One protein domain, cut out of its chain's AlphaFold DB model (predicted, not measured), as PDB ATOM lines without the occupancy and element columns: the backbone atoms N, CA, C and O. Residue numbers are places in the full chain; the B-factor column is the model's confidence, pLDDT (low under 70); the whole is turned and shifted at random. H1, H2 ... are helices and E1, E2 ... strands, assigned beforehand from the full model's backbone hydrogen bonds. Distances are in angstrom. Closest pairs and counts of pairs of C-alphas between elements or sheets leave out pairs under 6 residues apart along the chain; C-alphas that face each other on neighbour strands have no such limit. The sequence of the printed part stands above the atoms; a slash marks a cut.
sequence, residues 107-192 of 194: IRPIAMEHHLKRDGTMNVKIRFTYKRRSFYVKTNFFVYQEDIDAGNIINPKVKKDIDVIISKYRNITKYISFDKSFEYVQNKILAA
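This is residues 107 to 192 of the 194 residues of the protein "GIY-YIG catalytic domain-containing protein" of Breznakibacter xylanolyticus (UniProt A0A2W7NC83). A narrow, strongly twisted sheet of three strands has one long helix, H1, packed lengthwise over it, and a short helix, H2, packs near the end where the E2 and E3 hairpin turns. The printed part has 86 residues, with E1, E2, E3, H1 and H2 along the chain; the sheet's order is E1 E2 E3, antiparallel. The class is mixed, helices and strands. The whole is compact, with a radius of gyration of the C-alphas of 13.8 A, yet elongated, spanning 42 by 23 by 23 A.

E1, residues 107 to 111, E2, residues 122 to 130, and E3, residues 133 to 143, form a meander, each strand the antiparallel neighbour of the one before. N 110 and O 125, 2.8 A apart, are within hydrogen-bond range between E1 and E2, as are N 126 and O 137, 2.9 A, between E2 and E3. E3 bends by 93 degrees at residue 140. H1, residues 156 to 173, and H2, residues 182 to 190, are on one face of the sheet, in two layers: helices and sheet. H1 has a height over the sheet of 9.0 A and runs along the strands, at 25 degrees to E2 on the local plane; its closest C-alpha to E1 is that of Ile 166, 7.0 A from that of Ile 107. H2, also at 9.0 A, runs slantwise to the strands, at 36 degrees to E2 on the local plane; its closest C-alpha to E2 is that of Phe 182, 6.5 A from that of Tyr 130. H1, with residues 169 to 173 alone, only just touches H2, with 3 pairs of C-alphas within 8 A, the closest being Tyr 169 and Ile 189, 7.4 A; they run opposite ways at a steep tilt of 55 degrees. In H1 and H2 every O i to N i+4 pair is within hydrogen-bond range.

E1 begins at C-alpha 107 (25.752, -0.816, 8.910) and is 13.4 A long; E2 is 24.6 A and E3 25.4 A. H1 is 25.0 A long, from C-alpha 156 at (32.415, -16.484, 16.309). H2, 12.2 A, ends at C-alpha 190 (32.063, 9.760, 14.536).

The two farthest C-alphas, those of Asp 119 and Asp 179, are 43.8 A apart. The printed part has no cut. The link E3 to H1 is long; within it residues 148 to 149 pair antiparallel with 152 to 153. The mean pLDDT of the printed part is 89.7; residues 175 and 177 are under 70.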
ATOM      1  N   ILE A 107      24.567  -0.600   8.075       93.75
ATOM      2  CA  ILE A 107      25.752  -0.816   8.910       93.75
ATOM      3  C   ILE A 107      26.236  -2.238   8.654       93.75
ATOM      4  O   ILE A 107      25.483  -3.189   8.878       93.75
ATOM      5  N   ARG A 108      27.471  -2.390   8.171       94.50
ATOM      6  CA  ARG A 108      28.081  -3.702   7.923       94.50
ATOM      7  C   ARG A 108      29.540  -3.725   8.362       94.50
ATOM      8  O   ARG A 108      30.248  -2.762   8.079       94.50
ATOM      9  N   PRO A 109      30.016  -4.805   8.990       95.88
ATOM     10  CA  PRO A 109      31.443  -5.001   9.158       95.88
ATOM     11  C   PRO A 109      32.063  -5.413   7.817       95.88
ATOM     12  O   PRO A 109      31.443  -6.140   7.045       95.88
ATOM     13  N   ILE A 110      33.260  -4.916   7.527       95.75
ATOM     14  CA  ILE A 110      34.015  -5.194   6.303       95.75
ATOM     15  C   ILE A 110      35.456  -5.499   6.704       95.75
ATOM     16  O   ILE A 110      36.110  -4.660   7.328       95.75
ATOM     17  N   ALA A 111      35.947  -6.685   6.347       94.88
ATOM     18  CA  ALA A 111      37.369  -6.988   6.405       94.88
ATOM     19  C   ALA A 111      38.083  -6.241   5.274       94.88
ATOM     20  O   ALA A 111      37.661  -6.271   4.118       94.88
ATOM     21  N   MET A 112      39.137  -5.506   5.609       93.19
ATOM     22  CA  MET A 112      39.868  -4.698   4.641       93.19
ATOM     23  C   MET A 112      40.935  -5.547   3.947       93.19
ATOM     24  O   MET A 112      42.113  -5.411   4.262       93.19
ATOM     25  N   GLU A 113      40.523  -6.401   3.009       84.25
ATOM     26  CA  GLU A 113      41.412  -7.336   2.293       84.25
ATOM     27  C   GLU A 113      42.580  -6.630   1.592       84.25
ATOM     28  O   GLU A 113      43.733  -7.038   1.703       84.25
ATOM     29  N   HIS A 114      42.321  -5.471   0.982       83.94
ATOM     30  CA  HIS A 114      43.362  -4.641   0.362       83.94
ATOM     31  C   HIS A 114      44.334  -3.988   1.365       83.94
ATOM     32  O   HIS A 114      45.300  -3.349   0.958       83.94
ATOM     33  N   HIS A 115      44.084  -4.115   2.672       84.75
ATOM     34  CA  HIS A 115      44.963  -3.659   3.751       84.75
ATOM     35  C   HIS A 115      45.497  -4.844   4.572       84.75
ATOM     36  O   HIS A 115      45.596  -4.753   5.801       84.75
ATOM     37  N   LEU A 116      45.813  -5.952   3.896       89.06
ATOM     38  CA  LEU A 116      46.466  -7.110   4.492       89.06
ATOM     39  C   LEU A 116      47.785  -6.699   5.158       89.06
ATOM     40  O   LEU A 116      48.638  -6.037   4.560       89.06
ATOM     41  N   LYS A 117      47.948  -7.084   6.421       91.25
ATOM     42  CA  LYS A 117      49.178  -6.863   7.175       91.25
ATOM     43  C   LYS A 117      50.194  -7.970   6.907       91.25
ATOM     44  O   LYS A 117      49.869  -9.053   6.435       91.25
ATOM     45  N   ARG A 118      51.448  -7.705   7.287       90.31
ATOM     46  CA  ARG A 118      52.555  -8.673   7.179       90.31
ATOM     47  C   ARG A 118      52.324  -9.960   7.979       90.31
ATOM     48  O   ARG A 118      52.851 -10.993   7.600       90.31
ATOM     49  N   ASP A 119      51.558  -9.885   9.064       91.25
ATOM     50  CA  ASP A 119      51.190 -11.025   9.917       91.25
ATOM     51  C   ASP A 119      50.020 -11.857   9.353       91.25
ATOM     52  O   ASP A 119      49.534 -12.767  10.021       91.25
ATOM     53  N   GLY A 120      49.552 -11.543   8.139       91.06
ATOM     54  CA  GLY A 120      48.437 -12.228   7.488       91.06
ATOM     55  C   GLY A 120      47.059 -11.770   7.968       91.06
ATOM     56  O   GLY A 120      46.053 -12.297   7.500       91.06
ATOM     57  N   THR A 121      46.982 -10.787   8.870       94.25
ATOM     58  CA  THR A 121      45.702 -10.300   9.392       94.25
ATOM     59  C   THR A 121      45.159  -9.112   8.602       94.25
ATOM     60  O   THR A 121      45.891  -8.289   8.045       94.25
ATOM     61  N   MET A 122      43.838  -8.976   8.595       94.62
ATOM     62  CA  MET A 122      43.113  -7.865   7.985       94.62
ATOM     63  C   MET A 122      42.325  -7.120   9.050       94.62
ATOM     64  O   MET A 122      41.655  -7.725   9.885       94.62
ATOM     65  N   ASN A 123      42.370  -5.787   9.022       94.81
ATOM     66  CA  ASN A 123      41.557  -4.988   9.932       94.81
ATOM     67  C   ASN A 123      40.083  -5.058   9.535       94.81
ATOM     68  O   ASN A 123      39.742  -4.845   8.371       94.81
ATOM     69  N   VAL A 124      39.211  -5.250  10.517       95.19
ATOM     70  CA  VAL A 124      37.775  -5.092  10.317       95.19
ATOM     71  C   VAL A 124      37.390  -3.632  10.539       95.19
ATOM     72  O   VAL A 124      37.761  -3.012  11.535       95.19
ATOM     73  N   LYS A 125      36.603  -3.066   9.629       95.62
ATOM     74  CA  LYS A 125      36.003  -1.735   9.779       95.62
ATOM     75  C   LYS A 125      34.490  -1.827   9.740       95.62
ATOM     76  O   LYS A 125      33.934  -2.675   9.051       95.62
ATOM     77  N   ILE A 126      33.813  -0.913  10.428       96.12
ATOM     78  CA  ILE A 126      32.360  -0.775  10.307       96.12
ATOM     79  C   ILE A 126      32.070   0.206   9.174       96.12
ATOM     80  O   ILE A 126      32.408   1.387   9.258       96.12
ATOM     81  N   ARG A 127      31.464  -0.289   8.096       96.25
ATOM     82  CA  ARG A 127      30.988   0.513   6.973       96.25
ATOM     83  C   ARG A 127      29.585   1.021   7.262       96.25
ATOM     84  O   ARG A 127      28.665   0.231   7.477       96.25
ATOM     85  N   PHE A 128      29.429   2.332   7.171       95.69
ATOM     86  CA  PHE A 128      28.145   3.013   7.190       95.69
ATOM     87  C   PHE A 128      27.816   3.468   5.779       95.69
ATOM     88  O   PHE A 128      28.643   4.110   5.136       95.69
ATOM     89  N   THR A 129      26.615   3.156   5.304       95.06
ATOM     90  CA  THR A 129      26.123   3.599   3.997       95.06
ATOM     91  C   THR A 129      24.825   4.371   4.180       95.06
ATOM     92  O   THR A 129      23.870   3.855   4.759       95.06
ATOM     93  N   TYR A 130      24.783   5.595   3.658       92.62
ATOM     94  CA  TYR A 130      23.623   6.481   3.693       92.62
ATOM     95  C   TYR A 130      23.575   7.314   2.411       92.62
ATOM     96  O   TYR A 130      24.602   7.810   1.953       92.62
ATOM     97  N   LYS A 131      22.391   7.432   1.793       88.69
ATOM     98  CA  LYS A 131      22.200   8.127   0.502       88.69
ATOM     99  C   LYS A 131      23.250   7.735  -0.553       88.69
ATOM    100  O   LYS A 131      23.851   8.584  -1.201       88.69
ATOM    101  N   ARG A 132      23.490   6.422  -0.696       90.06
ATOM    102  CA  ARG A 132      24.458   5.810  -1.636       90.06
ATOM    103  C   ARG A 132      25.931   6.192  -1.416       90.06
ATOM    104  O   ARG A 132      26.783   5.741  -2.172       90.06
ATOM    105  N   ARG A 133      26.251   6.964  -0.378       95.69
ATOM    106  CA  ARG A 133      27.622   7.283   0.034       95.69
ATOM    107  C   ARG A 133      27.998   6.424   1.231       95.69
ATOM    108  O   ARG A 133      27.130   6.041   2.016       95.69
ATOM    109  N   SER A 134      29.282   6.098   1.354       96.50
ATOM    110  CA  SER A 134      29.780   5.272   2.453       96.50
ATOM    111  C   SER A 134      30.986   5.898   3.132       96.50
ATOM    112  O   SER A 134      31.796   6.552   2.482       96.50
ATOM    113  N   PHE A 135      31.120   5.648   4.429       96.44
ATOM    114  CA  PHE A 135      32.332   5.917   5.195       96.44
ATOM    115  C   PHE A 135      32.610   4.756   6.153       96.44
ATOM    116  O   PHE A 135      31.765   3.877   6.351       96.44
ATOM    117  N   TYR A 136      33.814   4.736   6.719       95.56
ATOM    118  CA  TYR A 136      34.298   3.635   7.543       95.56
ATOM    119  C   TYR A 136      34.743   4.139   8.909       95.56
ATOM    120  O   TYR A 136      35.502   5.104   8.994       95.56
ATOM    121  N   VAL A 137      34.339   3.426   9.956       94.75
ATOM    122  CA  VAL A 137      34.887   3.581  11.305       94.75
ATOM    123  C   VAL A 137      35.874   2.445  11.559       94.75
ATOM    124  O   VAL A 137      35.580   1.277  11.287       94.75
ATOM    125  N   LYS A 138      37.079   2.803  12.014       92.50
ATOM    126  CA  LYS A 138      38.130   1.838  12.355       92.50
ATOM    127  C   LYS A 138      37.732   1.063  13.608       92.50
ATOM    128  O   LYS A 138      37.128   1.629  14.509       92.50
ATOM    129  N   THR A 139      38.118  -0.203  13.672       93.25
ATOM    130  CA  THR A 139      38.016  -1.008  14.895       93.25
ATOM    131  C   THR A 139      39.376  -1.605  15.235       93.25
ATOM    132  O   THR A 139      40.289  -1.578  14.405       93.25
ATOM    133  N   ASN A 140      39.491  -2.188  16.426       92.88
ATOM    134  CA  ASN A 140      40.668  -2.949  16.840       92.88
ATOM    135  C   ASN A 140      40.529  -4.458  16.567       92.88
ATOM    136  O   ASN A 140      41.312  -5.240  17.099       92.88
ATOM    137  N   PHE A 141      39.554  -4.882  15.752       94.56
ATOM    138  CA  PHE A 141      39.407  -6.285  15.368       94.56
ATOM    139  C   PHE A 141      40.230  -6.604  14.126       94.56
ATOM    140  O   PHE A 141      40.301  -5.821  13.169       94.56
ATOM    141  N   PHE A 142      40.825  -7.789  14.153       95.00
ATOM    142  CA  PHE A 142      41.629  -8.341  13.079       95.00
ATOM    143  C   PHE A 142      41.185  -9.776  12.819       95.00
ATOM    144  O   PHE A 142      40.830 -10.484  13.760       95.00
ATOM    145  N   VAL A 143      41.159 -10.161  11.549       95.44
ATOM    146  CA  VAL A 143      40.706 -11.478  11.081       95.44
ATOM    147  C   VAL A 143      41.650 -12.006  10.008       95.44
ATOM    148  O   VAL A 143      42.286 -11.212   9.310       95.44
ATOM    149  N   TYR A 144      41.731 -13.323   9.875       95.50
ATOM    150  CA  TYR A 144      42.426 -13.994   8.778       95.50
ATOM    151  C   TYR A 144      41.488 -14.227   7.589       95.50
ATOM    152  O   TYR A 144      40.281 -14.013   7.680       95.50
ATOM    153  N   GLN A 145      42.032 -14.674   6.455       93.38
ATOM    154  CA  GLN A 145      41.212 -15.006   5.285       93.38
ATOM    155  C   GLN A 145      40.241 -16.159   5.571       93.38
ATOM    156  O   GLN A 145      39.104 -16.123   5.121       93.38
ATOM    157  N   GLU A 146      40.665 -17.144   6.363       94.12
ATOM    158  CA  GLU A 146      39.838 -18.276   6.809       94.12
ATOM    159  C   GLU A 146      38.678 -17.877   7.737       94.12
ATOM    160  O   GLU A 146      37.693 -18.600   7.846       94.12
ATOM    161  N   ASP A 147      38.753 -16.700   8.364       95.12
ATOM    162  CA  ASP A 147      37.683 -16.143   9.194       95.12
ATOM    163  C   ASP A 147      36.588 -15.445   8.361       95.12
ATOM    164  O   ASP A 147      35.674 -14.831   8.931       95.12
ATOM    165  N   ILE A 148      36.683 -15.494   7.026       93.12
ATOM    166  CA  ILE A 148      35.791 -14.815   6.086       93.12
ATOM    167  C   ILE A 148      35.139 -15.834   5.146       93.12
ATOM    168  O   ILE A 148      35.820 -16.602   4.475       93.12
ATOM    169  N   ASP A 149      33.814 -15.765   5.024       93.38
ATOM    170  CA  ASP A 149      33.038 -16.524   4.040       93.38
ATOM    171  C   ASP A 149      32.119 -15.594   3.240       93.38
ATOM    172  O   ASP A 149      31.300 -14.855   3.801       93.38
ATOM    173  N   ALA A 150      32.285 -15.590   1.915       88.50
ATOM    174  CA  ALA A 150      31.571 -14.706   0.989       88.50
ATOM    175  C   ALA A 150      31.559 -13.221   1.433       88.50
ATOM    176  O   ALA A 150      30.542 -12.525   1.335       88.50
ATOM    177  N   GLY A 151      32.685 -12.737   1.973       85.38
ATOM    178  CA  GLY A 151      32.842 -11.373   2.494       85.38
ATOM    179  C   GLY A 151      32.213 -11.124   3.874       85.38
ATOM    180  O   GLY A 151      32.218  -9.988   4.352       85.38
ATOM    181  N   ASN A 152      31.671 -12.156   4.529       89.75
ATOM    182  CA  ASN A 152      31.133 -12.092   5.886       89.75
ATOM    183  C   ASN A 152      32.144 -12.632   6.890       89.75
ATOM    184  O   ASN A 152      32.784 -13.646   6.650       89.75
ATOM    185  N   ILE A 153      32.229 -11.997   8.055       93.81
ATOM    186  CA  ILE A 153      33.083 -12.469   9.145       93.81
ATOM    187  C   ILE A 153      32.376 -13.625   9.853       93.81
ATOM    188  O   ILE A 153      31.298 -13.437  10.430       93.81
ATOM    189  N   ILE A 154      32.986 -14.807   9.812       94.88
ATOM    190  CA  ILE A 154      32.447 -16.036  10.402       94.88
ATOM    191  C   ILE A 154      33.097 -16.402  11.734       94.88
ATOM    192  O   ILE A 154      32.493 -17.159  12.494       94.88
ATOM    193  N   ASN A 155      34.254 -15.818  12.070       95.19
ATOM    194  CA  ASN A 155      34.891 -16.017  13.371       95.19
ATOM    195  C   ASN A 155      33.908 -15.696  14.518       95.19
ATOM    196  O   ASN A 155      33.524 -14.531  14.674       95.19
ATOM    197  N   PRO A 156      33.502 -16.678  15.349       92.12
ATOM    198  CA  PRO A 156      32.415 -16.484  16.309       92.12
ATOM    199  C   PRO A 156      32.713 -15.421  17.368       92.12
ATOM    200  O   PRO A 156      31.819 -14.670  17.762       92.12
ATOM    201  N   LYS A 157      33.972 -15.342  17.817       93.31
ATOM    202  CA  LYS A 157      34.402 -14.382  18.837       93.31
ATOM    203  C   LYS A 157      34.363 -12.965  18.276       93.31
ATOM    204  O   LYS A 157      33.692 -12.103  18.836       93.31
ATOM    205  N   VAL A 158      35.009 -12.754  17.129       93.19
ATOM    206  CA  VAL A 158      35.051 -11.441  16.474       93.19
ATOM    207  C   VAL A 158      33.647 -10.991  16.064       93.19
ATOM    208  O   VAL A 158      33.280  -9.840  16.285       93.19
ATOM    209  N   LYS A 159      32.822 -11.903  15.537       92.88
ATOM    210  CA  LYS A 159      31.430 -11.625  15.167       92.88
ATOM    211  C   LYS A 159      30.600 -11.157  16.361       92.88
ATOM    212  O   LYS A 159      29.929 -10.133  16.257       92.88
ATOM    213  N   LYS A 160      30.688 -11.850  17.501       91.69
ATOM    214  CA  LYS A 160      29.976 -11.469  18.731       91.69
ATOM    215  C   LYS A 160      30.353 -10.056  19.189       91.69
ATOM    216  O   LYS A 160      29.465  -9.259  19.486       91.69
ATOM    217  N   ASP A 161      31.644  -9.734  19.210       92.88
ATOM    218  CA  ASP A 161      32.123  -8.421  19.658       92.88
ATOM    219  C   ASP A 161      31.715  -7.298  18.685       92.88
ATOM    220  O   ASP A 161      31.281  -6.217  19.097       92.88
ATOM    221  N   ILE A 162      31.760  -7.574  17.377       93.31
ATOM    222  CA  ILE A 162      31.270  -6.669  16.332       93.31
ATOM    223  C   ILE A 162      29.764  -6.428  16.464       93.31
ATOM    224  O   ILE A 162      29.320  -5.284  16.350       93.31
ATOM    225  N   ASP A 163      28.970  -7.469  16.713       89.31
ATOM    226  CA  ASP A 163      27.515  -7.356  16.831       89.31
ATOM    227  C   ASP A 163      27.104  -6.458  18.009       89.31
ATOM    228  O   ASP A 163      26.134  -5.696  17.901       89.31
ATOM    229  N   VAL A 164      27.873  -6.462  19.104       88.25
ATOM    230  CA  VAL A 164      27.685  -5.530  20.229       88.25
ATOM    231  C   VAL A 164      27.889  -4.080  19.776       88.25
ATOM    232  O   VAL A 164      27.054  -3.217  20.059       88.25
ATOM    233  N   ILE A 165      28.957  -3.799  19.026       90.19
ATOM    234  CA  ILE A 165      29.253  -2.453  18.509       90.19
ATOM    235  C   ILE A 165      28.203  -2.008  17.489       90.19
ATOM    236  O   ILE A 165      27.678  -0.895  17.576       90.19
ATOM    237  N   ILE A 166      27.834  -2.884  16.555       90.81
ATOM    238  CA  ILE A 166      26.784  -2.611  15.570       90.81
ATOM    239  C   ILE A 166      25.460  -2.313  16.272       90.81
ATOM    240  O   ILE A 166      24.751  -1.402  15.854       90.81
ATOM    241  N   SER A 167      25.128  -3.023  17.350       84.75
ATOM    242  CA  SER A 167      23.905  -2.773  18.120       84.75
ATOM    243  C   SER A 167      23.897  -1.380  18.757       84.75
ATOM    244  O   SER A 167      22.883  -0.682  18.681       84.75
ATOM    245  N   LYS A 168      25.034  -0.920  19.298       85.62
ATOM    246  CA  LYS A 168      25.179   0.458  19.799       85.62
ATOM    247  C   LYS A 168      24.966   1.481  18.681       85.62
ATOM    248  O   LYS A 168      24.161   2.399  18.835       85.62
ATOM    249  N   TYR A 169      25.602   1.289  17.526       89.50
ATOM    250  CA  TYR A 169      25.411   2.187  16.387       89.50
ATOM    251  C   TYR A 169      23.984   2.165  15.839       89.50
ATOM    252  O   TYR A 169      23.448   3.223  15.525       89.50
ATOM    253  N   ARG A 170      23.330   1.000  15.784       84.56
ATOM    254  CA  ARG A 170      21.921   0.893  15.378       84.56
ATOM    255  C   ARG A 170      21.020   1.743  16.264       84.56
ATOM    256  O   ARG A 170      20.118   2.377  15.733       84.56
ATOM    257  N   ASN A 171      21.271   1.806  17.572       78.62
ATOM    258  CA  ASN A 171      20.504   2.669  18.475       78.62
ATOM    259  C   ASN A 171      20.690   4.160  18.152       78.62
ATOM    260  O   ASN A 171      19.715   4.908  18.153       78.62
ATOM    261  N   ILE A 172      21.908   4.578  17.800       81.25
ATOM    262  CA  ILE A 172      22.221   5.965  17.415       81.25
ATOM    263  C   ILE A 172      21.587   6.327  16.068       81.25
ATOM    264  O   ILE A 172      21.066   7.433  15.894       81.25
ATOM    265  N   THR A 173      21.621   5.403  15.106       84.00
ATOM    266  CA  THR A 173      21.118   5.652  13.751       84.00
ATOM    267  C   THR A 173      19.622   5.402  13.599       84.00
ATOM    268  O   THR A 173      19.039   5.847  12.611       84.00
ATOM    269  N   LYS A 174      18.978   4.742  14.575       76.44
ATOM    270  CA  LYS A 174      17.555   4.362  14.554       76.44
ATOM    271  C   LYS A 174      16.631   5.517  14.180       76.44
ATOM    272  O   LYS A 174      15.668   5.316  13.447       76.44
ATOM    273  N   TYR A 175      16.939   6.716  14.664       67.00
ATOM    274  CA  TYR A 175      16.093   7.898  14.504       67.00
ATOM    275  C   TYR A 175      16.651   8.912  13.496       67.00
ATOM    276  O   TYR A 175      16.190  10.048  13.449       67.00
ATOM    277  N   ILE A 176      17.638   8.527  12.677       73.25
ATOM    278  CA  ILE A 176      18.150   9.401  11.618       73.25
ATOM    279  C   ILE A 176      17.121   9.485  10.489       73.25
ATOM    280  O   ILE A 176      16.889   8.527   9.748       73.25
ATOM    281  N   SER A 177      16.522  10.666  10.367       65.88
ATOM    282  CA  SER A 177      15.561  10.994   9.319       65.88
ATOM    283  C   SER A 177      16.230  11.188   7.948       65.88
ATOM    284  O   SER A 177      17.402  11.556   7.855       65.88
ATOM    285  N   PHE A 178      15.478  10.938   6.873       70.88
ATOM    286  CA  PHE A 178      15.968  10.974   5.487       70.88
ATOM    287  C   PHE A 178      16.289  12.385   4.971       70.88
ATOM    288  O   PHE A 178      17.014  12.521   3.984       70.88
ATOM    289  N   ASP A 179      15.794  13.443   5.619       70.69
ATOM    290  CA  ASP A 179      16.126  14.836   5.286       70.69
ATOM    291  C   ASP A 179      17.589  15.174   5.603       70.69
ATOM    292  O   ASP A 179      18.161  16.074   4.992       70.69
ATOM    293  N   LYS A 180      18.245  14.421   6.494       81.12
ATOM    294  CA  LYS A 180      19.607  14.744   6.933       81.12
ATOM    295  C   LYS A 180      20.641  14.587   5.818       81.12
ATOM    296  O   LYS A 180      20.520  13.708   4.951       81.12
ATOM    297  N   SER A 181      21.668  15.439   5.845       85.56
ATOM    298  CA  SER A 181      22.831  15.349   4.957       85.56
ATOM    299  C   SER A 181      23.725  14.169   5.338       85.56
ATOM    300  O   SER A 181      23.660  13.650   6.454       85.56
ATOM    301  N   PHE A 182      24.561  13.723   4.402       89.00
ATOM    302  CA  PHE A 182      25.528  12.658   4.669       89.00
ATOM    303  C   PHE A 182      26.542  13.081   5.738       89.00
ATOM    304  O   PHE A 182      26.841  12.307   6.642       89.00
ATOM    305  N   GLU A 183      26.993  14.328   5.677       90.06
ATOM    306  CA  GLU A 183      27.963  14.936   6.585       90.06
ATOM    307  C   GLU A 183      27.418  14.998   8.017       90.06
ATOM    308  O   GLU A 183      28.128  14.655   8.959       90.06
ATOM    309  N   TYR A 184      26.133  15.338   8.192       87.75
ATOM    310  CA  TYR A 184      25.477  15.275   9.502       87.75
ATOM    311  C   TYR A 184      25.523  13.856  10.078       87.75
ATOM    312  O   TYR A 184      25.905  13.659  11.230       87.75
ATOM    313  N   VAL A 185      25.148  12.857   9.272       87.50
ATOM    314  CA  VAL A 185      25.124  11.450   9.696       87.50
ATOM    315  C   VAL A 185      26.528  10.959  10.043       87.50
ATOM    316  O   VAL A 185      26.715  10.326  11.082       87.50
ATOM    317  N   GLN A 186      27.516  11.288   9.212       92.56
ATOM    318  CA  GLN A 186      28.915  10.950   9.436       92.56
ATOM    319  C   GLN A 186      29.436  11.563  10.736       92.56
ATOM    320  O   GLN A 186      29.935  10.831  11.589       92.56
ATOM    321  N   ASN A 187      29.268  12.872  10.927       88.12
ATOM    322  CA  ASN A 187      29.732  13.564  12.129       88.12
ATOM    323  C   ASN A 187      29.051  13.020  13.387       88.12
ATOM    324  O   ASN A 187      29.719  12.782  14.389       88.12
ATOM    325  N   LYS A 188      27.746  12.735  13.318       85.75
ATOM    326  CA  LYS A 188      26.990  12.133  14.423       85.75
ATOM    327  C   LYS A 188      27.530  10.760  14.826       85.75
ATOM    328  O   LYS A 188      27.620  10.460  16.010       85.75
ATOM    329  N   ILE A 189      27.879   9.922  13.851       90.62
ATOM    330  CA  ILE A 189      28.423   8.582  14.104       90.62
ATOM    331  C   ILE A 189      29.861   8.662  14.627       90.62
ATOM    332  O   ILE A 189      30.212   7.917  15.537       90.62
ATOM    333  N   LEU A 190      30.682   9.566  14.088       89.62
ATOM    334  CA  LEU A 190      32.063   9.760  14.536       89.62
ATOM    335  C   LEU A 190      32.141  10.358  15.947       89.62
ATOM    336  O   LEU A 190      33.012   9.969  16.714       89.62
ATOM    337  N   ALA A 191      31.205  11.235  16.319       85.38
ATOM    338  CA  ALA A 191      31.129  11.814  17.660       85.38
ATOM    339  C   ALA A 191      30.727  10.803  18.751       85.38
ATOM    340  O   ALA A 191      30.885  11.087  19.934       85.38
ATOM    341  N   ALA A 192      30.208   9.627  18.379       79.62
ATOM    342  CA  ALA A 192      29.709   8.641  19.334       79.62
ATOM    343  C   ALA A 192      30.802   7.920  20.148       79.62
ATOM    344  O   ALA A 192      30.451   7.303  21.148       79.62
TER     345      ALA A 192